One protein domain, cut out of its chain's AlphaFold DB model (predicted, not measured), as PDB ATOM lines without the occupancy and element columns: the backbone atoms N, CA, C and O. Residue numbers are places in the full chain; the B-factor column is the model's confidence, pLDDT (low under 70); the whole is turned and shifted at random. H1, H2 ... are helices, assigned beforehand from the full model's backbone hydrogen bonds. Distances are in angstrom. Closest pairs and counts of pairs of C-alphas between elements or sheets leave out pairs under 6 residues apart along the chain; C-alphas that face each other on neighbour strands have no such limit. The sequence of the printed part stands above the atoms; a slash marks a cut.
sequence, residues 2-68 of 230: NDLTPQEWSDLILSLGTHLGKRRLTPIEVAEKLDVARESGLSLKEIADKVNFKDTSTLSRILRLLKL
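This is residues 2 to 68 of the 230 residues of an uncharacterized protein of marine sediment metagenome (UniProt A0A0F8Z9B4). A compact, rounded cluster of four short helices, in which H2 and H4 cross at nearly a right angle, H1 packs on H2, and the short H3 packs on the first residues of H4. The 67 printed residues include four named helices, H1, H2, H3 and H4 in that order, and no named strand; the class is all helix. The radius of gyration of the C-alphas is 10.8 A, and the spans are 31 by 28 by 21 A.

H1 is residues 6 to 16, 15.6 A long, beginning at C-alpha 6 at (40.294, 68.312, 144.355). H2 is residues 27 to 39, 18.4 A long, beginning at C-alpha 27 at (46.689, 50.698, 139.951). H3 is residues 44 to 50, 9.8 A long. H4 is residues 56 to 67, 18.0 A long, ending at C-alpha 67 at (52.907, 50.606, 128.949).

H2 is the hub, touching the three other helices. With residues 30 to 33 alone it touches H1, opposite ways at a steep tilt of 49 degrees; the closest C-alphas, of Leu 12 and Val 30, are 6.4 A apart. H2 and H4 touch about perpendicular, at 78 degrees, and their closest C-alphas, of Ala 31 and Leu 63, are 4.8 A apart. H2, with residues 34 to 38 alone, and H3 only just touch, with 3 pairs of C-alphas within 8 A; the closest, of Arg 38 and Leu 44, are 7.2 A apart. H4, with residues 56 to 60 alone, touches H3 at a steep tilt of 66 degrees, opposite ways; the closest C-alphas, of Leu 44 and Thr 56, are 6.2 A apart. H1 and H3 are near each other, and H1 and H4 are apart. In H1, H2 and H3 every O i to N i+4 pair is within hydrogen-bond range, in H4 5 of 8.

The C-alphas farthest apart, of Gly 21 and Gly 41, are 31.3 A apart. The printed part has no cut. The link from H1 to H2 is short, those from H2 to H3 and from H3 to H4 are tight, and no link is long. The mean pLDDT of the printed part is 87.1; residue 2 and residues 18 to 22 are under 70.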
ATOM      1  N   ASN A   2      44.619  70.932 132.010       66.12
ATOM      2  CA  ASN A   2      43.694  70.661 133.104       66.12
ATOM      3  C   ASN A   2      44.496  69.965 134.204       66.12
ATOM      4  O   ASN A   2      44.989  68.863 133.989       66.12
ATOM      5  N   ASP A   3      44.690  70.650 135.330       79.56
ATOM      6  CA  ASP A   3      45.163  70.015 136.565       79.56
ATOM      7  C   ASP A   3      44.058  69.086 137.099       79.56
ATOM      8  O   ASP A   3      42.880  69.241 136.757       79.56
ATOM      9  N   LEU A   4      44.433  68.123 137.937       86.69
ATOM     10  CA  LEU A   4      43.482  67.234 138.596       86.69
ATOM     11  C   LEU A   4      42.558  68.030 139.523       86.69
ATOM     12  O   LEU A   4      42.979  68.946 140.237       86.69
ATOM     13  N   THR A   5      41.291  67.632 139.568       89.19
ATOM     14  CA  THR A   5      40.317  68.228 140.484       89.19
ATOM     15  C   THR A   5      40.621  67.868 141.950       89.19
ATOM     16  O   THR A   5      41.288  66.866 142.229       89.19
ATOM     17  N   PRO A   6      40.106  68.633 142.936       87.88
ATOM     18  CA  PRO A   6      40.294  68.312 144.355       87.88
ATOM     19  C   PRO A   6      39.811  66.904 144.738       87.88
ATOM     20  O   PRO A   6      40.422  66.247 145.582       87.88
ATOM     21  N   GLN A   7      38.739  66.427 144.098       87.19
ATOM     22  CA  GLN A   7      38.210  65.083 144.324       87.19
ATOM     23  C   GLN A   7      39.191  64.010 143.838       87.19
ATOM     24  O   GLN A   7      39.469  63.054 144.555       87.19
ATOM     25  N   GLU A   8      39.798  64.207 142.671       88.56
ATOM     26  CA  GLU A   8      40.777  63.267 142.120       88.56
ATOM     27  C   GLU A   8      42.065  63.207 142.937       88.56
ATOM     28  O   GLU A   8      42.619  62.123 143.130       88.56
ATOM     29  N   TRP A   9      42.517  64.346 143.470       90.06
ATOM     30  CA  TRP A   9      43.622  64.380 144.429       90.06
ATOM     31  C   TRP A   9      43.291  63.595 145.702       90.06
ATOM     32  O   TRP A   9      44.125  62.828 146.187       90.06
ATOM     33  N   SER A  10      42.069  63.738 146.219       87.56
ATOM     34  CA  SER A  10      41.589  62.966 147.371       87.56
ATOM     35  C   SER A  10      41.590  61.460 147.082       87.56
ATOM     36  O   SER A  10      42.117  60.671 147.870       87.56
ATOM     37  N   ASP A  11      41.090  61.049 145.916       87.25
ATOM     38  CA  ASP A  11      41.044  59.640 145.522       87.25
ATOM     39  C   ASP A  11      42.446  59.043 145.316       87.25
ATOM     40  O   ASP A  11      42.682  57.885 145.682       87.25
ATOM     41  N   LEU A  12      43.408  59.827 144.811       89.31
ATOM     42  CA  LEU A  12      44.820  59.440 144.735       89.31
ATOM     43  C   LEU A  12      45.425  59.200 146.124       89.31
ATOM     44  O   LEU A  12      46.031  58.149 146.352       89.31
ATOM     45  N   ILE A  13      45.228  60.130 147.063       88.38
ATOM     46  CA  ILE A  13      45.715  60.004 148.448       88.38
ATOM     47  C   ILE A  13      45.133  58.745 149.097       88.38
ATOM     48  O   ILE A  13      45.865  57.942 149.683       88.38
ATOM     49  N   LEU A  14      43.825  58.530 148.944       86.88
ATOM     50  CA  LEU A  14      43.137  57.368 149.499       86.88
ATOM     51  C   LEU A  14      43.538  56.053 148.824       86.88
ATOM     52  O   LEU A  14      43.364  54.998 149.425       86.88
ATOM     53  N   SER A  15      44.106  56.080 147.620       86.50
ATOM     54  CA  SER A  15      44.540  54.871 146.909       86.50
ATOM     55  C   SER A  15      46.014  54.527 147.152       86.50
ATOM     56  O   SER A  15      46.368  53.349 147.211       86.50
ATOM     57  N   LEU A  16      46.876  55.528 147.349       83.69
ATOM     58  CA  LEU A  16      48.311  55.344 147.603       83.69
ATOM     59  C   LEU A  16      48.641  55.190 149.096       83.69
ATOM     60  O   LEU A  16      49.498  54.382 149.455       83.69
ATOM     61  N   GLY A  17      47.964  55.950 149.963       70.50
ATOM     62  CA  GLY A  17      48.282  56.066 151.391       70.50
ATOM     63  C   GLY A  17      47.546  55.096 152.321       70.50
ATOM     64  O   GLY A  17      47.816  55.088 153.519       70.50
ATOM     65  N   THR A  18      46.615  54.282 151.812       66.44
ATOM     66  CA  THR A  18      45.774  53.401 152.643       66.44
ATOM     67  C   THR A  18      46.081  51.910 152.459       66.44
ATOM     68  O   THR A  18      46.669  51.462 151.460       66.44
ATOM     69  N   HIS A  19      45.667  51.112 153.451       62.34
ATOM     70  CA  HIS A  19      45.686  49.651 153.378       62.34
ATOM     71  C   HIS A  19      44.827  49.137 152.205       62.34
ATOM     72  O   HIS A  19      43.817  49.738 151.850       62.34
ATOM     73  N   LEU A  20      45.219  47.991 151.635       59.75
ATOM     74  CA  LEU A  20      44.697  47.413 150.382       59.75
ATOM     75  C   LEU A  20      43.162  47.336 150.252       59.75
ATOM     76  O   LEU A  20      42.665  47.310 149.134       59.75
ATOM     77  N   GLY A  21      42.417  47.271 151.358       57.34
ATOM     78  CA  GLY A  21      40.955  47.136 151.366       57.34
ATOM     79  C   GLY A  21      40.156  48.441 151.401       57.34
ATOM     80  O   GLY A  21      38.964  48.371 151.642       57.34
ATOM     81  N   LYS A  22      40.789  49.615 151.259       69.50
ATOM     82  CA  LYS A  22      40.097  50.925 151.262       69.50
ATOM     83  C   LYS A  22      40.464  51.811 150.067       69.50
ATOM     84  O   LYS A  22      40.230  53.018 150.086       69.50
ATOM     85  N   ARG A  23      41.107  51.227 149.055       81.44
ATOM     86  CA  ARG A  23      41.611  51.964 147.893       81.44
ATOM     87  C   ARG A  23      40.472  52.172 146.908       81.44
ATOM     88  O   ARG A  23      39.847  51.207 146.491       81.44
ATOM     89  N   ARG A  24      40.230  53.429 146.541       82.06
ATOM     90  CA  ARG A  24      39.132  53.803 145.639       82.06
ATOM     91  C   ARG A  24      39.439  53.494 144.179       82.06
ATOM     92  O   ARG A  24      38.535  53.139 143.434       82.06
ATOM     93  N   LEU A  25      40.707  53.634 143.801       87.00
ATOM     94  CA  LEU A  25      41.187  53.488 142.432       87.00
ATOM     95  C   LEU A  25      42.039  52.229 142.287       87.00
ATOM     96  O   LEU A  25      42.789  51.872 143.198       87.00
ATOM     97  N   THR A  26      41.986  51.598 141.119       89.50
ATOM     98  CA  THR A  26      42.902  50.531 140.699       89.50
ATOM     99  C   THR A  26      44.304  51.089 140.406       89.50
ATOM    100  O   THR A  26      44.471  52.296 140.217       89.50
ATOM    101  N   PRO A  27      45.353  50.245 140.338       93.06
ATOM    102  CA  PRO A  27      46.689  50.698 139.951       93.06
ATOM    103  C   PRO A  27      46.732  51.418 138.597       93.06
ATOM    104  O   PRO A  27      47.519  52.349 138.442       93.06
ATOM    105  N   ILE A  28      45.899  51.004 137.634       94.00
ATOM    106  CA  ILE A  28      45.817  51.639 136.311       94.00
ATOM    107  C   ILE A  28      45.199  53.027 136.415       94.00
ATOM    108  O   ILE A  28      45.785  53.982 135.920       94.00
ATOM    109  N   GLU A  29      44.085  53.164 137.130       91.56
ATOM    110  CA  GLU A  29      43.425  54.462 137.320       91.56
ATOM    111  C   GLU A  29      44.318  55.450 138.079       91.56
ATOM    112  O   GLU A  29      44.348  56.643 137.779       91.56
ATOM    113  N   VAL A  30      45.095  54.959 139.052       93.38
ATOM    114  CA  VAL A  30      46.128  55.770 139.704       93.38
ATOM    115  C   VAL A  30      47.188  56.191 138.687       93.38
ATOM    116  O   VAL A  30      47.559  57.359 138.666       93.38
ATOM    117  N   ALA A  31      47.665  55.283 137.832       94.94
ATOM    118  CA  ALA A  31      48.657  55.612 136.810       94.94
ATOM    119  C   ALA A  31      48.157  56.680 135.826       94.94
ATOM    120  O   ALA A  31      48.894  57.617 135.540       94.94
ATOM    121  N   GLU A  32      46.908  56.583 135.369       94.00
ATOM    122  CA  GLU A  32      46.277  57.562 134.474       94.00
ATOM    123  C   GLU A  32      46.212  58.951 135.115       94.00
ATOM    124  O   GLU A  32      46.642  59.936 134.520       94.00
ATOM    125  N   LYS A  33      45.757  59.041 136.371       93.19
ATOM    126  CA  LYS A  33      45.702  60.324 137.090       93.19
ATOM    127  C   LYS A  33      47.090  60.904 137.362       93.19
ATOM    128  O   LYS A  33      47.285  62.111 137.238       93.19
ATOM    129  N   LEU A  34      48.064  60.060 137.711       93.56
ATOM    130  CA  LEU A  34      49.453  60.496 137.872       93.56
ATOM    131  C   LEU A  34      50.030  61.049 136.560       93.56
ATOM    132  O   LEU A  34      50.834  61.978 136.606       93.56
ATOM    133  N   ASP A  35      49.631  60.502 135.411       94.50
ATOM    134  CA  ASP A  35      50.086  60.988 134.108       94.50
ATOM    135  C   ASP A  35      49.468  62.342 133.758       94.50
ATOM    136  O   ASP A  35      50.201  63.247 133.375       94.50
ATOM    137  N   VAL A  36      48.175  62.545 134.035       93.31
ATOM    138  CA  VAL A  36      47.520  63.863 133.897       93.31
ATOM    139  C   VAL A  36      48.230  64.931 134.739       93.31
ATOM    140  O   VAL A  36      48.540  66.013 134.240       93.31
ATOM    141  N   ALA A  37      48.565  64.623 135.997       91.62
ATOM    142  CA  ALA A  37      49.324  65.538 136.855       91.62
ATOM    143  C   ALA A  37      50.740  65.824 136.313       91.62
ATOM    144  O   ALA A  37      51.276  66.920 136.476       91.62
ATOM    145  N   ARG A  38      51.371  64.850 135.652       92.88
ATOM    146  CA  ARG A  38      52.680  65.032 135.013       92.88
ATOM    147  C   ARG A  38      52.576  65.910 133.766       92.88
ATOM    148  O   ARG A  38      53.421  66.778 133.558       92.88
ATOM    149  N   GLU A  39      51.539  65.715 132.957       91.62
ATOM    150  CA  GLU A  39      51.251  66.525 131.768       91.62
ATOM    151  C   GLU A  39      50.867  67.969 132.114       91.62
ATOM    152  O   GLU A  39      51.134  68.882 131.329       91.62
ATOM    153  N   SER A  40      50.319  68.215 133.310       89.38
ATOM    154  CA  SER A  40      50.098  69.570 133.830       89.38
ATOM    155  C   SER A  40      51.382  70.264 134.308       89.38
ATOM    156  O   SER A  40      51.324  71.410 134.754       89.38
ATOM    157  N   GLY A  41      52.538  69.596 134.215       90.62
ATOM    158  CA  GLY A  41      53.858  70.154 134.514       90.62
ATOM    159  C   GLY A  41      54.402  69.838 135.907       90.62
ATOM    160  O   GLY A  41      55.487  70.316 136.233       90.62
ATOM    161  N   LEU A  42      53.704  69.039 136.724       90.69
ATOM    162  CA  LEU A  42      54.213  68.639 138.039       90.69
ATOM    163  C   LEU A  42      55.295  67.563 137.894       90.69
ATOM    164  O   LEU A  42      55.157  66.575 137.168       90.69
ATOM    165  N   SER A  43      56.375  67.716 138.651       92.31
ATOM    166  CA  SER A  43      57.390  66.685 138.808       92.31
ATOM    167  C   SER A  43      56.886  65.535 139.686       92.31
ATOM    168  O   SER A  43      56.036  65.703 140.561       92.31
ATOM    169  N   LEU A  44      57.486  64.350 139.534       91.38
ATOM    170  CA  LEU A  44      57.172  63.197 140.390       91.38
ATOM    171  C   LEU A  44      57.388  63.478 141.878       91.38
ATOM    172  O   LEU A  44      56.718  62.873 142.708       91.38
ATOM    173  N   LYS A  45      58.321  64.376 142.212       92.12
ATOM    174  CA  LYS A  45      58.573  64.781 143.592       92.12
ATOM    175  C   LYS A  45      57.419  65.622 144.134       92.12
ATOM    176  O   LYS A  45      56.910  65.310 145.196       92.12
ATOM    177  N   GLU A  46      56.955  66.613 143.376       91.69
ATOM    178  CA  GLU A  46      55.811  67.442 143.777       91.69
ATOM    179  C   GLU A  46      54.528  66.619 143.903       91.69
ATOM    180  O   GLU A  46      53.747  66.824 144.829       91.69
ATOM    181  N   ILE A  47      54.324  65.650 143.006       90.62
ATOM    182  CA  ILE A  47      53.194  64.720 143.093       90.62
ATOM    183  C   ILE A  47      53.316  63.848 144.351       90.62
ATOM    184  O   ILE A  47      52.334  63.684 145.073       90.62
ATOM    185  N   ALA A  48      54.510  63.318 144.640       90.38
ATOM    186  CA  ALA A  48      54.774  62.535 145.846       90.38
ATOM    187  C   ALA A  48      54.519  63.346 147.126       90.38
ATOM    188  O   ALA A  48      53.854  62.855 148.037       90.38
ATOM    189  N   ASP A  49      54.960  64.604 147.160       89.38
ATOM    190  CA  ASP A  49      54.726  65.514 148.279       89.38
ATOM    191  C   ASP A  49      53.219  65.799 148.450       89.38
ATOM    192  O   ASP A  49      52.693  65.693 149.560       89.38
ATOM    193  N   LYS A  50      52.487  66.058 147.353       87.62
ATOM    194  CA  LYS A  50      51.026  66.267 147.365       87.62
ATOM    195  C   LYS A  50      50.248  65.054 147.879       87.62
ATOM    196  O   LYS A  50      49.270  65.224 148.602       87.62
ATOM    197  N   VAL A  51      50.665  63.839 147.518       87.19
ATOM    198  CA  VAL A  51      50.001  62.599 147.962       87.19
ATOM    199  C   VAL A  51      50.565  62.033 149.272       87.19
ATOM    200  O   VAL A  51      50.200  60.927 149.671       87.19
ATOM    201  N   ASN A  52      51.440  62.785 149.954       83.94
ATOM    202  CA  ASN A  52      52.126  62.396 151.190       83.94
ATOM    203  C   ASN A  52      52.847  61.036 151.087       83.94
ATOM    204  O   ASN A  52      52.797  60.192 151.986       83.94
ATOM    205  N   PHE A  53      53.506  60.807 149.954       81.88
ATOM    206  CA  PHE A  53      54.190  59.564 149.634       81.88
ATOM    207  C   PHE A  53      55.704  59.789 149.629       81.88
ATOM    208  O   PHE A  53      56.215  60.646 148.923       81.88
ATOM    209  N   LYS A  54      56.452  59.015 150.423       77.31
ATOM    210  CA  LYS A  54      57.890  59.273 150.648       77.31
ATOM    211  C   LYS A  54      58.801  58.861 149.488       77.31
ATOM    212  O   LYS A  54      59.954  59.279 149.450       77.31
ATOM    213  N   ASP A  55      58.322  58.003 148.593       80.56
ATOM    214  CA  ASP A  55      59.148  57.346 147.581       80.56
ATOM    215  C   ASP A  55      58.611  57.541 146.155       80.56
ATOM    216  O   ASP A  55      57.554  57.030 145.779       80.56
ATOM    217  N   THR A  56      59.396  58.221 145.320       89.69
ATOM    218  CA  THR A  56      59.088  58.435 143.900       89.69
ATOM    219  C   THR A  56      59.277  57.173 143.052       89.69
ATOM    220  O   THR A  56      58.727  57.087 141.948       89.69
ATOM    221  N   SER A  57      60.000  56.160 143.549       88.81
ATOM    222  CA  SER A  57      60.238  54.905 142.829       88.81
ATOM    223  C   SER A  57      58.947  54.101 142.657       88.81
ATOM    224  O   SER A  57      58.691  53.535 141.590       88.81
ATOM    225  N   THR A  58      58.075  54.125 143.667       88.38
ATOM    226  CA  THR A  58      56.755  53.490 143.597       88.38
ATOM    227  C   THR A  58      55.852  54.197 142.589       88.38
ATOM    228  O   THR A  58      55.244  53.522 141.761       88.38
ATOM    229  N   LEU A  59      55.823  55.537 142.575       91.25
ATOM    230  CA  LEU A  59      55.061  56.303 141.575       91.25
ATOM    231  C   LEU A  59      55.553  56.015 140.153       91.25
ATOM    232  O   LEU A  59      54.758  55.767 139.251       91.25
ATOM    233  N   SER A  60      56.872  55.940 139.976       92.25
ATOM    234  CA  SER A  60      57.492  55.564 138.701       92.25
ATOM    235  C   SER A  60      57.080  54.158 138.257       92.25
ATOM    236  O   SER A  60      56.783  53.930 137.086       92.25
ATOM    237  N   ARG A  61      57.024  53.196 139.188       92.38
ATOM    238  CA  ARG A  61      56.552  51.829 138.913       92.38
ATOM    239  C   ARG A  61      55.069  51.784 138.543       92.38
ATOM    240  O   ARG A  61      54.710  50.976 137.695       92.38
ATOM    241  N   ILE A  62      54.234  52.622 139.157       94.19
ATOM    242  CA  ILE A  62      52.807  52.726 138.828       94.19
ATOM    243  C   ILE A  62      52.629  53.317 137.425       94.19
ATOM    244  O   ILE A  62      51.955  52.711 136.601       94.19
ATOM    245  N   LEU A  63      53.316  54.413 137.096       94.62
ATOM    246  CA  LEU A  63      53.266  55.012 135.753       94.62
ATOM    247  C   LEU A  63      53.703  54.044 134.647       94.62
ATOM    248  O   LEU A  63      53.167  54.071 133.542       94.62
ATOM    249  N   ARG A  64      54.642  53.133 134.933       94.81
ATOM    250  CA  ARG A  64      55.042  52.096 133.969       94.81
ATOM    251  C   ARG A  64      53.898  51.168 133.560       94.81
ATOM    252  O   ARG A  64      53.994  50.588 132.484       94.81
ATOM    253  N   LEU A  65      52.840  51.033 134.361       96.00
ATOM    254  CA  LEU A  65      51.680  50.217 134.001       96.00
ATOM    255  C   LEU A  65      50.941  50.747 132.767       96.00
ATOM    256  O   LEU A  65      50.294  49.969 132.074       96.00
ATOM    257  N   LEU A  66      51.075  52.036 132.436       94.56
ATOM    258  CA  LEU A  66      50.485  52.598 131.218       94.56
ATOM    259  C   LEU A  66      51.053  51.963 129.941       94.56
ATOM    260  O   LEU A  66      50.378  51.974 128.914       94.56
ATOM    261  N   LYS A  67      52.249  51.359 130.029       94.19
ATOM    262  CA  LYS A  67      52.907  50.606 128.949       94.19
ATOM    263  C   LYS A  67      52.353  49.193 128.749       94.19
ATOM    264  O   LYS A  67      52.787  48.510 127.825       94.19
ATOM    265  N   LEU A  68      51.470  48.724 129.631       94.94
ATOM    266  CA  LEU A  68      50.811  47.437 129.443       94.94
ATOM    267  C   LEU A  68      49.865  47.495 128.247       94.94
ATOM    268  O   LEU A  68      49.313  48.549 127.924       94.94
TER     269      LEU A  68